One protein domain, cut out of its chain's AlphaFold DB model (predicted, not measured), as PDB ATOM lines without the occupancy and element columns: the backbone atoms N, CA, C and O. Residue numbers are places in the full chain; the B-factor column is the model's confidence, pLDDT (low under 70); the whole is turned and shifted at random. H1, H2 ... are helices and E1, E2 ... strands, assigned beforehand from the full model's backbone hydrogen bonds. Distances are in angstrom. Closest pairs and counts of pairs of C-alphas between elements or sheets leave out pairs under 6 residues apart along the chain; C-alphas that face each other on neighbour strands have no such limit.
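Overview. This is residues 40 to 115 of the 115 residues of an uncharacterized protein of Nocardioides sp. Root224 (UniProt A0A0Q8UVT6). The model is a strongly twisted wall of three strands, E1, E2 and E3, with a single helix, H1, packed on it mainly near the edge strand E3. A long loop, residues 52 to 80, leaves the helix, pairs briefly with E1 at residues 53 to 54, swings out round Ala 59 and comes back to begin E1, while a shorter loop joins E2 to E3. The printed part has 76 residues with one named helix and three named strands, in the order H1 E1 E2 E3 along the chain; the sheet runs E1 - E2 - E3 and is antiparallel throughout. The class is mixed, helices and strands, though under half of the residues, 36 of 76, are in named elements. The whole is compact, with a radius of gyration of the C-alphas of 11.3 A and spans of 30 by 27 by 19 A.

Along the chain. Begin with the sheet. Find C-alpha 81 at (-44.793, 50.864, -12.990), where E1 begins; it holds residues 81 to 90, is the longest strand by residues, and measures 22.5 A from first to last C-alpha. After residues 91 and 92 look for E2, residues 93 to 101, which measures 23.7 A. E3, residues 110 to 114, is 13.6 A long and ends at C-alpha 114, at (-42.974, 32.553, -15.377). Now go back to the first printed residues, where H1 holds residues 40 to 51; from C-alpha 40 at (-36.402, 49.595, -2.055) it runs 15.9 A to C-alpha 51.

Arrangement. The three strands form a meander, each the antiparallel neighbour of the one before, with E1 and E3 as edge strands and E2 as the inner strand. E1 and E2 are a hairpin, with 154 degrees between their directions. Look there for N 83 and O 99, 2.8 A apart, and for N 95 and O 88, also 2.8 A apart, both within hydrogen-bond range. At residue 85 E1 bends by 67 degrees; N 85 and N 86 are both within hydrogen-bond range of O 97, at 3.3 A and 2.9 A. E2 and E3 are the second hairpin, with 141 degrees between their directions. Here N 98 and O 112 are 2.8 A apart, within hydrogen-bond range; the pair N 110 and O 100, 3.0 A apart, is within that range too. The C-alphas of residues 97 and 113 face each other at 4.0 A. H1 is on the sheet at a height of 6.9 A, in two layers, a helix on one face of a sheet; it lies beside the strands, over none of them. Its closest C-alphas to E3 are those of Leu 47 and Ala 111, 6.9 A apart. H1 and E1 are near each other, with 5 pairs of C-alphas within 10 A. In H1 every O i to N i+4 pair is within hydrogen-bond range. Outside the named strands, residues 53 to 54 pair antiparallel with residues 89 to 90 of E1.

Size, cuts and confidence. The two C-alphas farthest apart are those of Ala 59 and Asp 103, at 31.4 A. The printed part runs from residue 40 to residue 115, the chain's last residue, and has no cut. The link from H1 to E1 is long, with 29 residues; the link from E1 to E2 is tight, with 2, and the link from E2 to E3 is short, with 8. Read the B-factor column for the model's confidence: the mean pLDDT of the printed part is 85.3, and residues 65 to 70 and residue 115 are under 70.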
ATOM      1  N   VAL A  40     -36.917  50.747  -1.306       81.19
ATOM      2  CA  VAL A  40     -36.402  49.595  -2.055       81.19
ATOM      3  C   VAL A  40     -36.236  48.373  -1.151       81.19
ATOM      4  O   VAL A  40     -36.802  47.329  -1.440       81.19
ATOM      5  N   THR A  41     -35.553  48.507  -0.012       81.19
ATOM      6  CA  THR A  41     -35.338  47.398   0.934       81.19
ATOM      7  C   THR A  41     -36.657  46.846   1.491       81.19
ATOM      8  O   THR A  41     -36.789  45.646   1.698       81.19
ATOM      9  N   ILE A  42     -37.668  47.703   1.699       83.94
ATOM     10  CA  ILE A  42     -39.010  47.262   2.126       83.94
ATOM     11  C   ILE A  42     -39.702  46.452   1.022       83.94
ATOM     12  O   ILE A  42     -40.357  45.451   1.316       83.94
ATOM     13  N   ALA A  43     -39.564  46.870  -0.238       84.50
ATOM     14  CA  ALA A  43     -40.105  46.126  -1.369       84.50
ATOM     15  C   ALA A  43     -39.388  44.776  -1.546       84.50
ATOM     16  O   ALA A  43     -40.045  43.752  -1.708       84.50
ATOM     17  N   GLU A  44     -38.061  44.744  -1.430       86.75
ATOM     18  CA  GLU A  44     -37.262  43.513  -1.469       86.75
ATOM     19  C   GLU A  44     -37.654  42.529  -0.356       86.75
ATOM     20  O   GLU A  44     -37.879  41.347  -0.626       86.75
ATOM     21  N   ASP A  45     -37.814  43.022   0.878       85.69
ATOM     22  CA  ASP A  45     -38.323  42.229   2.002       85.69
ATOM     23  C   ASP A  45     -39.711  41.664   1.701       85.69
ATOM     24  O   ASP A  45     -39.952  40.478   1.897       85.69
ATOM     25  N   THR A  46     -40.608  42.489   1.160       88.19
ATOM     26  CA  THR A  46     -41.971  42.069   0.807       88.19
ATOM     27  C   THR A  46     -41.963  40.975  -0.262       88.19
ATOM     28  O   THR A  46     -42.703  39.995  -0.149       88.19
ATOM     29  N   LEU A  47     -41.120  41.107  -1.291       88.75
ATOM     30  CA  LEU A  47     -40.970  40.100  -2.346       88.75
ATOM     31  C   LEU A  47     -40.461  38.769  -1.792       88.75
ATOM     32  O   LEU A  47     -40.925  37.700  -2.188       88.75
ATOM     33  N   ARG A  48     -39.540  38.822  -0.838       88.06
ATOM     34  CA  ARG A  48     -38.997  37.631  -0.196       88.06
ATOM     35  C   ARG A  48     -39.984  36.979   0.767       88.06
ATOM     36  O   ARG A  48     -40.166  35.771   0.705       88.06
ATOM     37  N   GLU A  49     -40.630  37.761   1.628       88.31
ATOM     38  CA  GLU A  49     -41.564  37.263   2.645       88.31
ATOM     39  C   GLU A  49     -42.851  36.696   2.028       88.31
ATOM     40  O   GLU A  49     -43.353  35.676   2.495       88.31
ATOM     41  N   ASN A  50     -43.380  37.332   0.976       90.56
ATOM     42  CA  ASN A  50     -44.656  36.927   0.376       90.56
ATOM     43  C   ASN A  50     -44.511  35.980  -0.821       90.56
ATOM     44  O   ASN A  50     -45.460  35.255  -1.126       90.56
ATOM     45  N   TYR A  51     -43.369  35.998  -1.518       88.62
ATOM     46  CA  TYR A  51     -43.167  35.240  -2.760       88.62
ATOM     47  C   TYR A  51     -41.935  34.320  -2.738       88.62
ATOM     48  O   TYR A  51     -41.636  33.709  -3.763       88.62
ATOM     49  N   ASP A  52     -41.219  34.208  -1.610       90.19
ATOM     50  CA  ASP A  52     -39.985  33.413  -1.459       90.19
ATOM     51  C   ASP A  52     -38.888  33.773  -2.487       90.19
ATOM     52  O   ASP A  52     -38.034  32.950  -2.842       90.19
ATOM     53  N   LEU A  53     -38.910  35.015  -2.989       89.12
ATOM     54  CA  LEU A  53     -37.953  35.507  -3.977       89.12
ATOM     55  C   LEU A  53     -36.669  35.985  -3.309       89.12
ATOM     56  O   LEU A  53     -36.676  36.821  -2.409       89.12
ATOM     57  N   VAL A  54     -35.545  35.473  -3.796       90.12
ATOM     58  CA  VAL A  54     -34.213  35.828  -3.312       90.12
ATOM     59  C   VAL A  54     -33.477  36.618  -4.387       90.12
ATOM     60  O   VAL A  54     -33.375  36.169  -5.532       90.12
ATOM     61  N   LEU A  55     -32.958  37.784  -4.005       88.44
ATOM     62  CA  LEU A  55     -32.127  38.640  -4.852       88.44
ATOM     63  C   LEU A  55     -30.863  37.901  -5.299       88.44
ATOM     64  O   LEU A  55     -30.329  37.062  -4.560       88.44
ATOM     65  N   ILE A  56     -30.373  38.222  -6.495       88.12
ATOM     66  CA  ILE A  56     -29.163  37.606  -7.044       88.12
ATOM     67  C   ILE A  56     -28.080  38.628  -7.397       88.12
ATOM     68  O   ILE A  56     -28.376  39.745  -7.811       88.12
ATOM     69  N   ASP A  57     -26.819  38.225  -7.254       86.56
ATOM     70  CA  ASP A  57     -25.665  39.010  -7.696       86.56
ATOM     71  C   ASP A  57     -25.412  38.854  -9.201       86.56
ATOM     72  O   ASP A  57     -26.074  38.073  -9.894       86.56
ATOM     73  N   ASP A  58     -24.401  39.563  -9.705       82.00
ATOM     74  CA  ASP A  58     -23.988  39.476 -11.108       82.00
ATOM     75  C   ASP A  58     -23.555  38.077 -11.569       82.00
ATOM     76  O   ASP A  58     -23.521  37.780 -12.765       82.00
ATOM     77  N   ALA A  59     -23.211  37.207 -10.623       82.69
ATOM     78  CA  ALA A  59     -22.825  35.828 -10.868       82.69
ATOM     79  C   ALA A  59     -23.995  34.837 -10.672       82.69
ATOM     80  O   ALA A  59     -23.804  33.628 -10.825       82.69
ATOM     81  N   GLY A  60     -25.208  35.316 -10.364       81.19
ATOM     82  CA  GLY A  60     -26.389  34.489 -10.113       81.19
ATOM     83  C   GLY A  60     -26.408  33.807  -8.738       81.19
ATOM     84  O   GLY A  60     -27.175  32.855  -8.511       81.19
ATOM     85  N   HIS A  61     -25.562  34.232  -7.800       85.56
ATOM     86  CA  HIS A  61     -25.600  33.764  -6.418       85.56
ATOM     87  C   HIS A  61     -26.660  34.507  -5.621       85.56
ATOM     88  O   HIS A  61     -26.939  35.668  -5.875       85.56
ATOM     89  N   ALA A  62     -27.250  33.816  -4.646       85.00
ATOM     90  CA  ALA A  62     -28.198  34.438  -3.735       85.00
ATOM     91  C   ALA A  62     -27.475  35.481  -2.875       85.00
ATOM     92  O   ALA A  62     -26.459  35.163  -2.249       85.00
ATOM     93  N   ILE A  63     -28.017  36.693  -2.843       81.50
ATOM     94  CA  ILE A  63     -27.514  37.776  -2.009       81.50
ATOM     95  C   ILE A  63     -28.132  37.638  -0.609       81.50
ATOM     96  O   ILE A  63     -29.358  37.559  -0.497       81.50
ATOM     97  N   PRO A  64     -27.322  37.585   0.465       73.88
ATOM     98  CA  PRO A  64     -27.849  37.626   1.820       73.88
ATOM     99  C   PRO A  64     -28.413  39.014   2.140       73.88
ATOM    100  O   PRO A  64     -27.900  40.031   1.656       73.88
ATOM    101  N   GLU A  65     -29.446  39.036   2.981       64.88
ATOM    102  CA  GLU A  65     -30.042  40.259   3.526       64.88
ATOM    103  C   GLU A  65     -28.961  41.191   4.082       64.88
ATOM    104  O   GLU A  65     -27.960  40.732   4.638       64.88
ATOM    105  N   ASP A  66     -29.149  42.496   3.893       62.03
ATOM    106  CA  ASP A  66     -28.274  43.552   4.422       62.03
ATOM    107  C   ASP A  66     -26.827  43.558   3.904       62.03
ATOM    108  O   ASP A  66     -25.982  44.314   4.388       62.03
ATOM    109  N   SER A  67     -26.505  42.763   2.881       61.62
ATOM    110  CA  SER A  67     -25.144  42.748   2.325       61.62
ATOM    111  C   SER A  67     -24.753  44.044   1.606       61.62
ATOM    112  O   SER A  67     -23.567  44.262   1.352       61.62
ATOM    113  N   GLY A  68     -25.731  44.889   1.251       61.44
ATOM    114  CA  GLY A  68     -25.523  46.089   0.435       61.44
ATOM    115  C   GLY A  68     -24.881  45.790  -0.925       61.44
ATOM    116  O   GLY A  68     -24.335  46.696  -1.556       61.44
ATOM    117  N   ALA A  69     -24.876  44.520  -1.346       63.53
ATOM    118  CA  ALA A  69     -24.291  44.086  -2.599       63.53
ATOM    119  C   ALA A  69     -25.161  44.550  -3.769       63.53
ATOM    120  O   ALA A  69     -26.387  44.584  -3.675       63.53
ATOM    121  N   VAL A  70     -24.513  44.896  -4.880       64.50
ATOM    122  CA  VAL A  70     -25.211  45.231  -6.122       64.50
ATOM    123  C   VAL A  70     -25.963  43.986  -6.593       64.50
ATOM    124  O   VAL A  70     -25.369  42.918  -6.746       64.50
ATOM    125  N   THR A  71     -27.274  44.129  -6.767       79.31
ATOM    126  CA  THR A  71     -28.178  43.072  -7.226       79.31
ATOM    127  C   THR A  71     -28.464  43.238  -8.714       79.31
ATOM    128  O   THR A  71     -28.581  44.363  -9.193       79.31
ATOM    129  N   GLN A  72     -28.611  42.132  -9.448       79.25
ATOM    130  CA  GLN A  72     -29.167  42.164 -10.810       79.25
ATOM    131  C   GLN A  72     -30.696  42.239 -10.820       79.25
ATOM    132  O   GLN A  72     -31.301  42.484 -11.864       79.25
ATOM    133  N   SER A  73     -31.334  42.020  -9.673       77.00
ATOM    134  CA  SER A  73     -32.783  42.074  -9.509       77.00
ATOM    135  C   SER A  73     -33.285  43.523  -9.402       77.00
ATOM    136  O   SER A  73     -34.010  43.860  -8.471       77.00
ATOM    137  N   GLU A  74     -32.871  44.403 -10.317       83.06
ATOM    138  CA  GLU A  74     -33.299  45.804 -10.332       83.06
ATOM    139  C   GLU A  74     -34.742  45.934 -10.846       83.06
ATOM    140  O   GLU A  74     -35.114  45.354 -11.869       83.06
ATOM    141  N   PHE A  75     -35.563  46.730 -10.156       86.06
ATOM    142  CA  PHE A  75     -36.929  47.042 -10.573       86.06
ATOM    143  C   PHE A  75     -37.304  48.494 -10.276       86.06
ATOM    144  O   PHE A  75     -36.742  49.155  -9.403       86.06
ATOM    145  N   SER A  76     -38.264  49.015 -11.041       84.69
ATOM    146  CA  SER A  76     -38.764  50.375 -10.868       84.69
ATOM    147  C   SER A  76     -39.653  50.488  -9.628       84.69
ATOM    148  O   SER A  76     -40.668  49.807  -9.515       84.69
ATOM    149  N   MET A  77     -39.314  51.438  -8.757       84.69
ATOM    150  CA  MET A  77     -40.130  51.862  -7.609       84.69
ATOM    151  C   MET A  77     -41.143  52.960  -7.963       84.69
ATOM    152  O   MET A  77     -41.748  53.562  -7.083       84.69
ATOM    153  N   THR A  78     -41.307  53.284  -9.248       88.38
ATOM    154  CA  THR A  78     -42.262  54.315  -9.671       88.38
ATOM    155  C   THR A  78     -43.697  53.797  -9.487       88.38
ATOM    156  O   THR A  78     -44.001  52.717 -10.000       88.38
ATOM    157  N   PRO A  79     -44.606  54.542  -8.836       88.81
ATOM    158  CA  PRO A  79     -46.006  54.139  -8.717       88.81
ATOM    159  C   PRO A  79     -46.661  53.915 -10.087       88.81
ATOM    160  O   PRO A  79     -46.504  54.723 -11.007       88.81
ATOM    161  N   GLY A  80     -47.398  52.816 -10.229       87.75
ATOM    162  CA  GLY A  80     -48.007  52.365 -11.481       87.75
ATOM    163  C   GLY A  80     -47.031  51.735 -12.483       87.75
ATOM    164  O   GLY A  80     -47.420  51.509 -13.629       87.75
ATOM    165  N   SER A  81     -45.776  51.481 -12.097       90.12
ATOM    166  CA  SER A  81     -44.793  50.864 -12.990       90.12
ATOM    167  C   SER A  81     -44.776  49.342 -12.889       90.12
ATOM    168  O   SER A  81     -45.063  48.749 -11.849       90.12
ATOM    169  N   THR A  82     -44.395  48.719 -13.997       91.94
ATOM    170  CA  THR A  82     -44.165  47.282 -14.099       91.94
ATOM    171  C   THR A  82     -42.794  47.073 -14.725       91.94
ATOM    172  O   THR A  82     -42.479  47.678 -15.748       91.94
ATOM    173  N   THR A  83     -41.976  46.237 -14.093       91.62
ATOM    174  CA  THR A  83     -40.659  45.830 -14.591       91.62
ATOM    175  C   THR A  83     -40.713  44.349 -14.925       91.62
ATOM    176  O   THR A  83     -40.987  43.528 -14.055       91.62
ATOM    177  N   GLU A  84     -40.478  44.004 -16.182       92.31
ATOM    178  CA  GLU A  84     -40.522  42.624 -16.666       92.31
ATOM    179  C   GLU A  84     -39.127  41.995 -16.669       92.31
ATOM    180  O   GLU A  84     -38.123  42.684 -16.849       92.31
ATOM    181  N   GLY A  85     -39.066  40.669 -16.520       89.00
ATOM    182  CA  GLY A  85     -37.823  39.918 -16.701       89.00
ATOM    183  C   GLY A  85     -36.789  40.108 -15.590       89.00
ATOM    184  O   GLY A  85     -35.605  39.879 -15.824       89.00
ATOM    185  N   VAL A  86     -37.214  40.510 -14.392       90.94
ATOM    186  CA  VAL A  86     -36.319  40.714 -13.252       90.94
ATOM    187  C   VAL A  86     -35.876  39.345 -12.726       90.94
ATOM    188  O   VAL A  86     -36.734  38.522 -12.385       90.94
ATOM    189  N   PRO A  87     -34.569  39.044 -12.687       91.25
ATOM    190  CA  PRO A  87     -34.102  37.723 -12.307       91.25
ATOM    191  C   PRO A  87     -34.103  37.562 -10.782       91.25
ATOM    192  O   PRO A  87     -33.594  38.412 -10.058       91.25
ATOM    193  N   PHE A  88     -34.632  36.444 -10.290       91.12
ATOM    194  CA  PHE A  88     -34.637  36.069  -8.874       91.12
ATOM    195  C   PHE A  88     -34.286  34.595  -8.703       91.12
ATOM    196  O   PHE A  88     -34.360  33.797  -9.640       91.12
ATOM    197  N   LYS A  89     -33.960  34.200  -7.473       90.88
ATOM    198  CA  LYS A  89     -33.968  32.798  -7.066       90.88
ATOM    199  C   LYS A  89     -35.248  32.458  -6.320       90.88
ATOM    200  O   LYS A  89     -35.502  33.012  -5.260       90.88
ATOM    201  N   LEU A  90     -35.983  31.475  -6.830       89.88
ATOM    202  CA  LEU A  90     -37.117  30.849  -6.156       89.88
ATOM    203  C   LEU A  90     -36.756  29.392  -5.858       89.88
ATOM    204  O   LEU A  90     -36.461  28.618  -6.773       89.88
ATOM    205  N   HIS A  91     -36.716  29.011  -4.580       88.69
ATOM    206  CA  HIS A  91     -36.314  27.661  -4.148       88.69
ATOM    207  C   HIS A  91     -34.983  27.171  -4.765       88.69
ATOM    208  O   HIS A  91     -34.828  26.005  -5.134       88.69
ATOM    209  N   GLY A  92     -34.014  28.080  -4.927       85.44
ATOM    210  CA  GLY A  92     -32.697  27.787  -5.504       85.44
ATOM    211  C   GLY A  92     -32.644  27.719  -7.035       85.44
ATOM    212  O   GLY A  92     -31.551  27.564  -7.583       85.44
ATOM    213  N   LYS A  93     -33.775  27.876  -7.734       89.00
ATOM    214  CA  LYS A  93     -33.832  27.979  -9.199       89.00
ATOM    215  C   LYS A  93     -33.883  29.434  -9.636       89.00
ATOM    216  O   LYS A  93     -34.576  30.231  -9.015       89.00
ATOM    217  N   LEU A  94     -33.173  29.755 -10.713       90.06
ATOM    218  CA  LEU A  94     -33.278  31.056 -11.364       90.06
ATOM    219  C   LEU A  94     -34.641  31.160 -12.061       90.06
ATOM    220  O   LEU A  94     -34.963  30.309 -12.891       90.06
ATOM    221  N   VAL A  95     -35.413  32.188 -11.722       92.00
ATOM    222  CA  VAL A  95     -36.704  32.531 -12.328       92.00
ATOM    223  C   VAL A  95     -36.670  33.984 -12.785       92.00
ATOM    224  O   VAL A  95     -35.943  34.795 -12.214       92.00
ATOM    225  N   HIS A  96     -37.450  34.311 -13.810       92.31
ATOM    226  CA  HIS A  96     -37.632  35.692 -14.243       92.31
ATOM    227  C   HIS A  96     -39.047  36.118 -13.881       92.31
ATOM    228  O   HIS A  96     -40.019  35.460 -14.256       92.31
ATOM    229  N   CYS A  97     -39.148  37.199 -13.120       91.62
ATOM    230  CA  CYS A  97     -40.406  37.687 -12.597       91.62
ATOM    231  C   CYS A  97     -40.716  39.072 -13.149       91.62
ATOM    232  O   CYS A  97     -39.836  39.907 -13.361       91.62
ATOM    233  N   THR A  98     -41.999  39.315 -13.351       94.12
ATOM    234  CA  THR A  98     -42.556  40.634 -13.587       94.12
ATOM    235  C   THR A  98     -42.937  41.239 -12.245       94.12
ATOM    236  O   THR A  98     -43.815  40.723 -11.552       94.12
ATOM    237  N   ILE A  99     -42.260  42.324 -11.879       93.62
ATOM    238  CA  ILE A  99     -42.482  43.080 -10.649       93.62
ATOM    239  C   ILE A  99     -43.396  44.258 -10.956       93.62
ATOM    240  O   ILE A  99     -43.108  45.047 -11.852       93.62
ATOM    241  N   SER A 100     -44.501  44.383 -10.227       93.00
ATOM    242  CA  SER A 100     -45.433  45.504 -10.364       93.00
ATOM    243  C   SER A 100     -45.484  46.320  -9.082       93.00
ATOM    244  O   SER A 100     -45.664  45.763  -7.998       93.00
ATOM    245  N   MET A 101     -45.368  47.637  -9.244       93.25
ATOM    246  CA  MET A 101     -45.444  48.645  -8.194       93.25
ATOM    247  C   MET A 101     -46.758  49.425  -8.373       93.25
ATOM    248  O   MET A 101     -46.778  50.411  -9.111       93.25
ATOM    249  N   PRO A 102     -47.890  48.963  -7.814       88.44
ATOM    250  CA  PRO A 102     -49.204  49.525  -8.137       88.44
ATOM    251  C   PRO A 102     -49.404  50.951  -7.603       88.44
ATOM    252  O   PRO A 102     -50.096  51.751  -8.236       88.44
ATOM    253  N   ASP A 103     -48.777  51.283  -6.479       90.56
ATOM    254  CA  ASP A 103     -48.881  52.567  -5.788       90.56
ATOM    255  C   ASP A 103     -47.552  52.944  -5.106       90.56
ATOM    256  O   ASP A 103     -46.511  52.372  -5.419       90.56
ATOM    257  N   ASP A 104     -47.561  53.967  -4.250       88.94
ATOM    258  CA  ASP A 104     -46.354  54.497  -3.590       88.94
ATOM    259  C   ASP A 104     -45.948  53.688  -2.343       88.94
ATOM    260  O   ASP A 104     -44.859  53.884  -1.809       88.94
ATOM    261  N   ASP A 105     -46.796  52.765  -1.873       87.88
ATOM    262  CA  ASP A 105     -46.484  51.916  -0.723       87.88
ATOM    263  C   ASP A 105     -45.550  50.755  -1.124       87.88
ATOM    264  O   ASP A 105     -45.991  49.839  -1.810       87.88
ATOM    265  N   PRO A 106     -44.282  50.703  -0.670       83.00
ATOM    266  CA  PRO A 106     -43.326  49.660  -1.065       83.00
ATOM    267  C   PRO A 106     -43.752  48.230  -0.692       83.00
ATOM    268  O   PRO A 106     -43.219  47.273  -1.246       83.00
ATOM    269  N   ARG A 107     -44.708  48.055   0.230       88.50
ATOM    270  CA  ARG A 107     -45.238  46.742   0.631       88.50
ATOM    271  C   ARG A 107     -46.363  46.254  -0.272       88.50
ATOM    272  O   ARG A 107     -46.803  45.115  -0.126       88.50
ATOM    273  N   SER A 108     -46.851  47.094  -1.180       90.00
ATOM    274  CA  SER A 108     -47.829  46.691  -2.189       90.00
ATOM    275  C   SER A 108     -47.184  46.084  -3.436       90.00
ATOM    276  O   SER A 108     -47.899  45.670  -4.351       90.00
ATOM    277  N   VAL A 109     -45.846  46.007  -3.480       90.19
ATOM    278  CA  VAL A 109     -45.115  45.365  -4.572       90.19
ATOM    279  C   VAL A 109     -45.600  43.927  -4.768       90.19
ATOM    280  O   VAL A 109     -45.785  43.161  -3.820       90.19
ATOM    281  N   THR A 110     -45.803  43.552  -6.026       92.75
ATOM    282  CA  THR A 110     -46.238  42.204  -6.399       92.75
ATOM    283  C   THR A 110     -45.292  41.606  -7.425       92.75
ATOM    284  O   THR A 110     -44.730  42.323  -8.253       92.75
ATOM    285  N   ALA A 111     -45.136  40.283  -7.392       92.44
ATOM    286  CA  ALA A 111     -44.362  39.542  -8.376       92.44
ATOM    287  C   ALA A 111     -45.209  38.473  -9.062       92.44
ATOM    288  O   ALA A 111     -45.966  37.744  -8.421       92.44
ATOM    289  N   THR A 112     -45.045  38.359 -10.376       93.44
ATOM    290  CA  THR A 112     -45.553  37.237 -11.172       93.44
ATOM    291  C   THR A 112     -44.378  36.602 -11.894       93.44
ATOM    292  O   THR A 112     -43.726  37.268 -12.689       93.44
ATOM    293  N   CYS A 113     -44.081  35.338 -11.607       89.50
ATOM    294  CA  CYS A 113     -42.936  34.641 -12.187       89.50
ATOM    295  C   CYS A 113     -43.405  33.604 -13.205       89.50
ATOM    296  O   CYS A 113     -44.262  32.778 -12.884       89.50
ATOM    297  N   ASP A 114     -42.817  33.630 -14.400       78.75
ATOM    298  CA  ASP A 114     -42.974  32.553 -15.377       78.75
ATOM    299  C   ASP A 114     -41.972  31.442 -15.031       78.75
ATOM    300  O   ASP A 114     -40.762  31.671 -14.932       78.75
ATOM    301  N   SER A 115     -42.509  30.253 -14.747       59.41
ATOM    302  CA  SER A 115     -41.784  29.065 -14.270       59.41
ATOM    303  C   SER A 115     -41.193  28.213 -15.384       59.41
ATOM    304  O   SER A 115     -41.933  27.983 -16.368       59.41
TER     305      SER A 115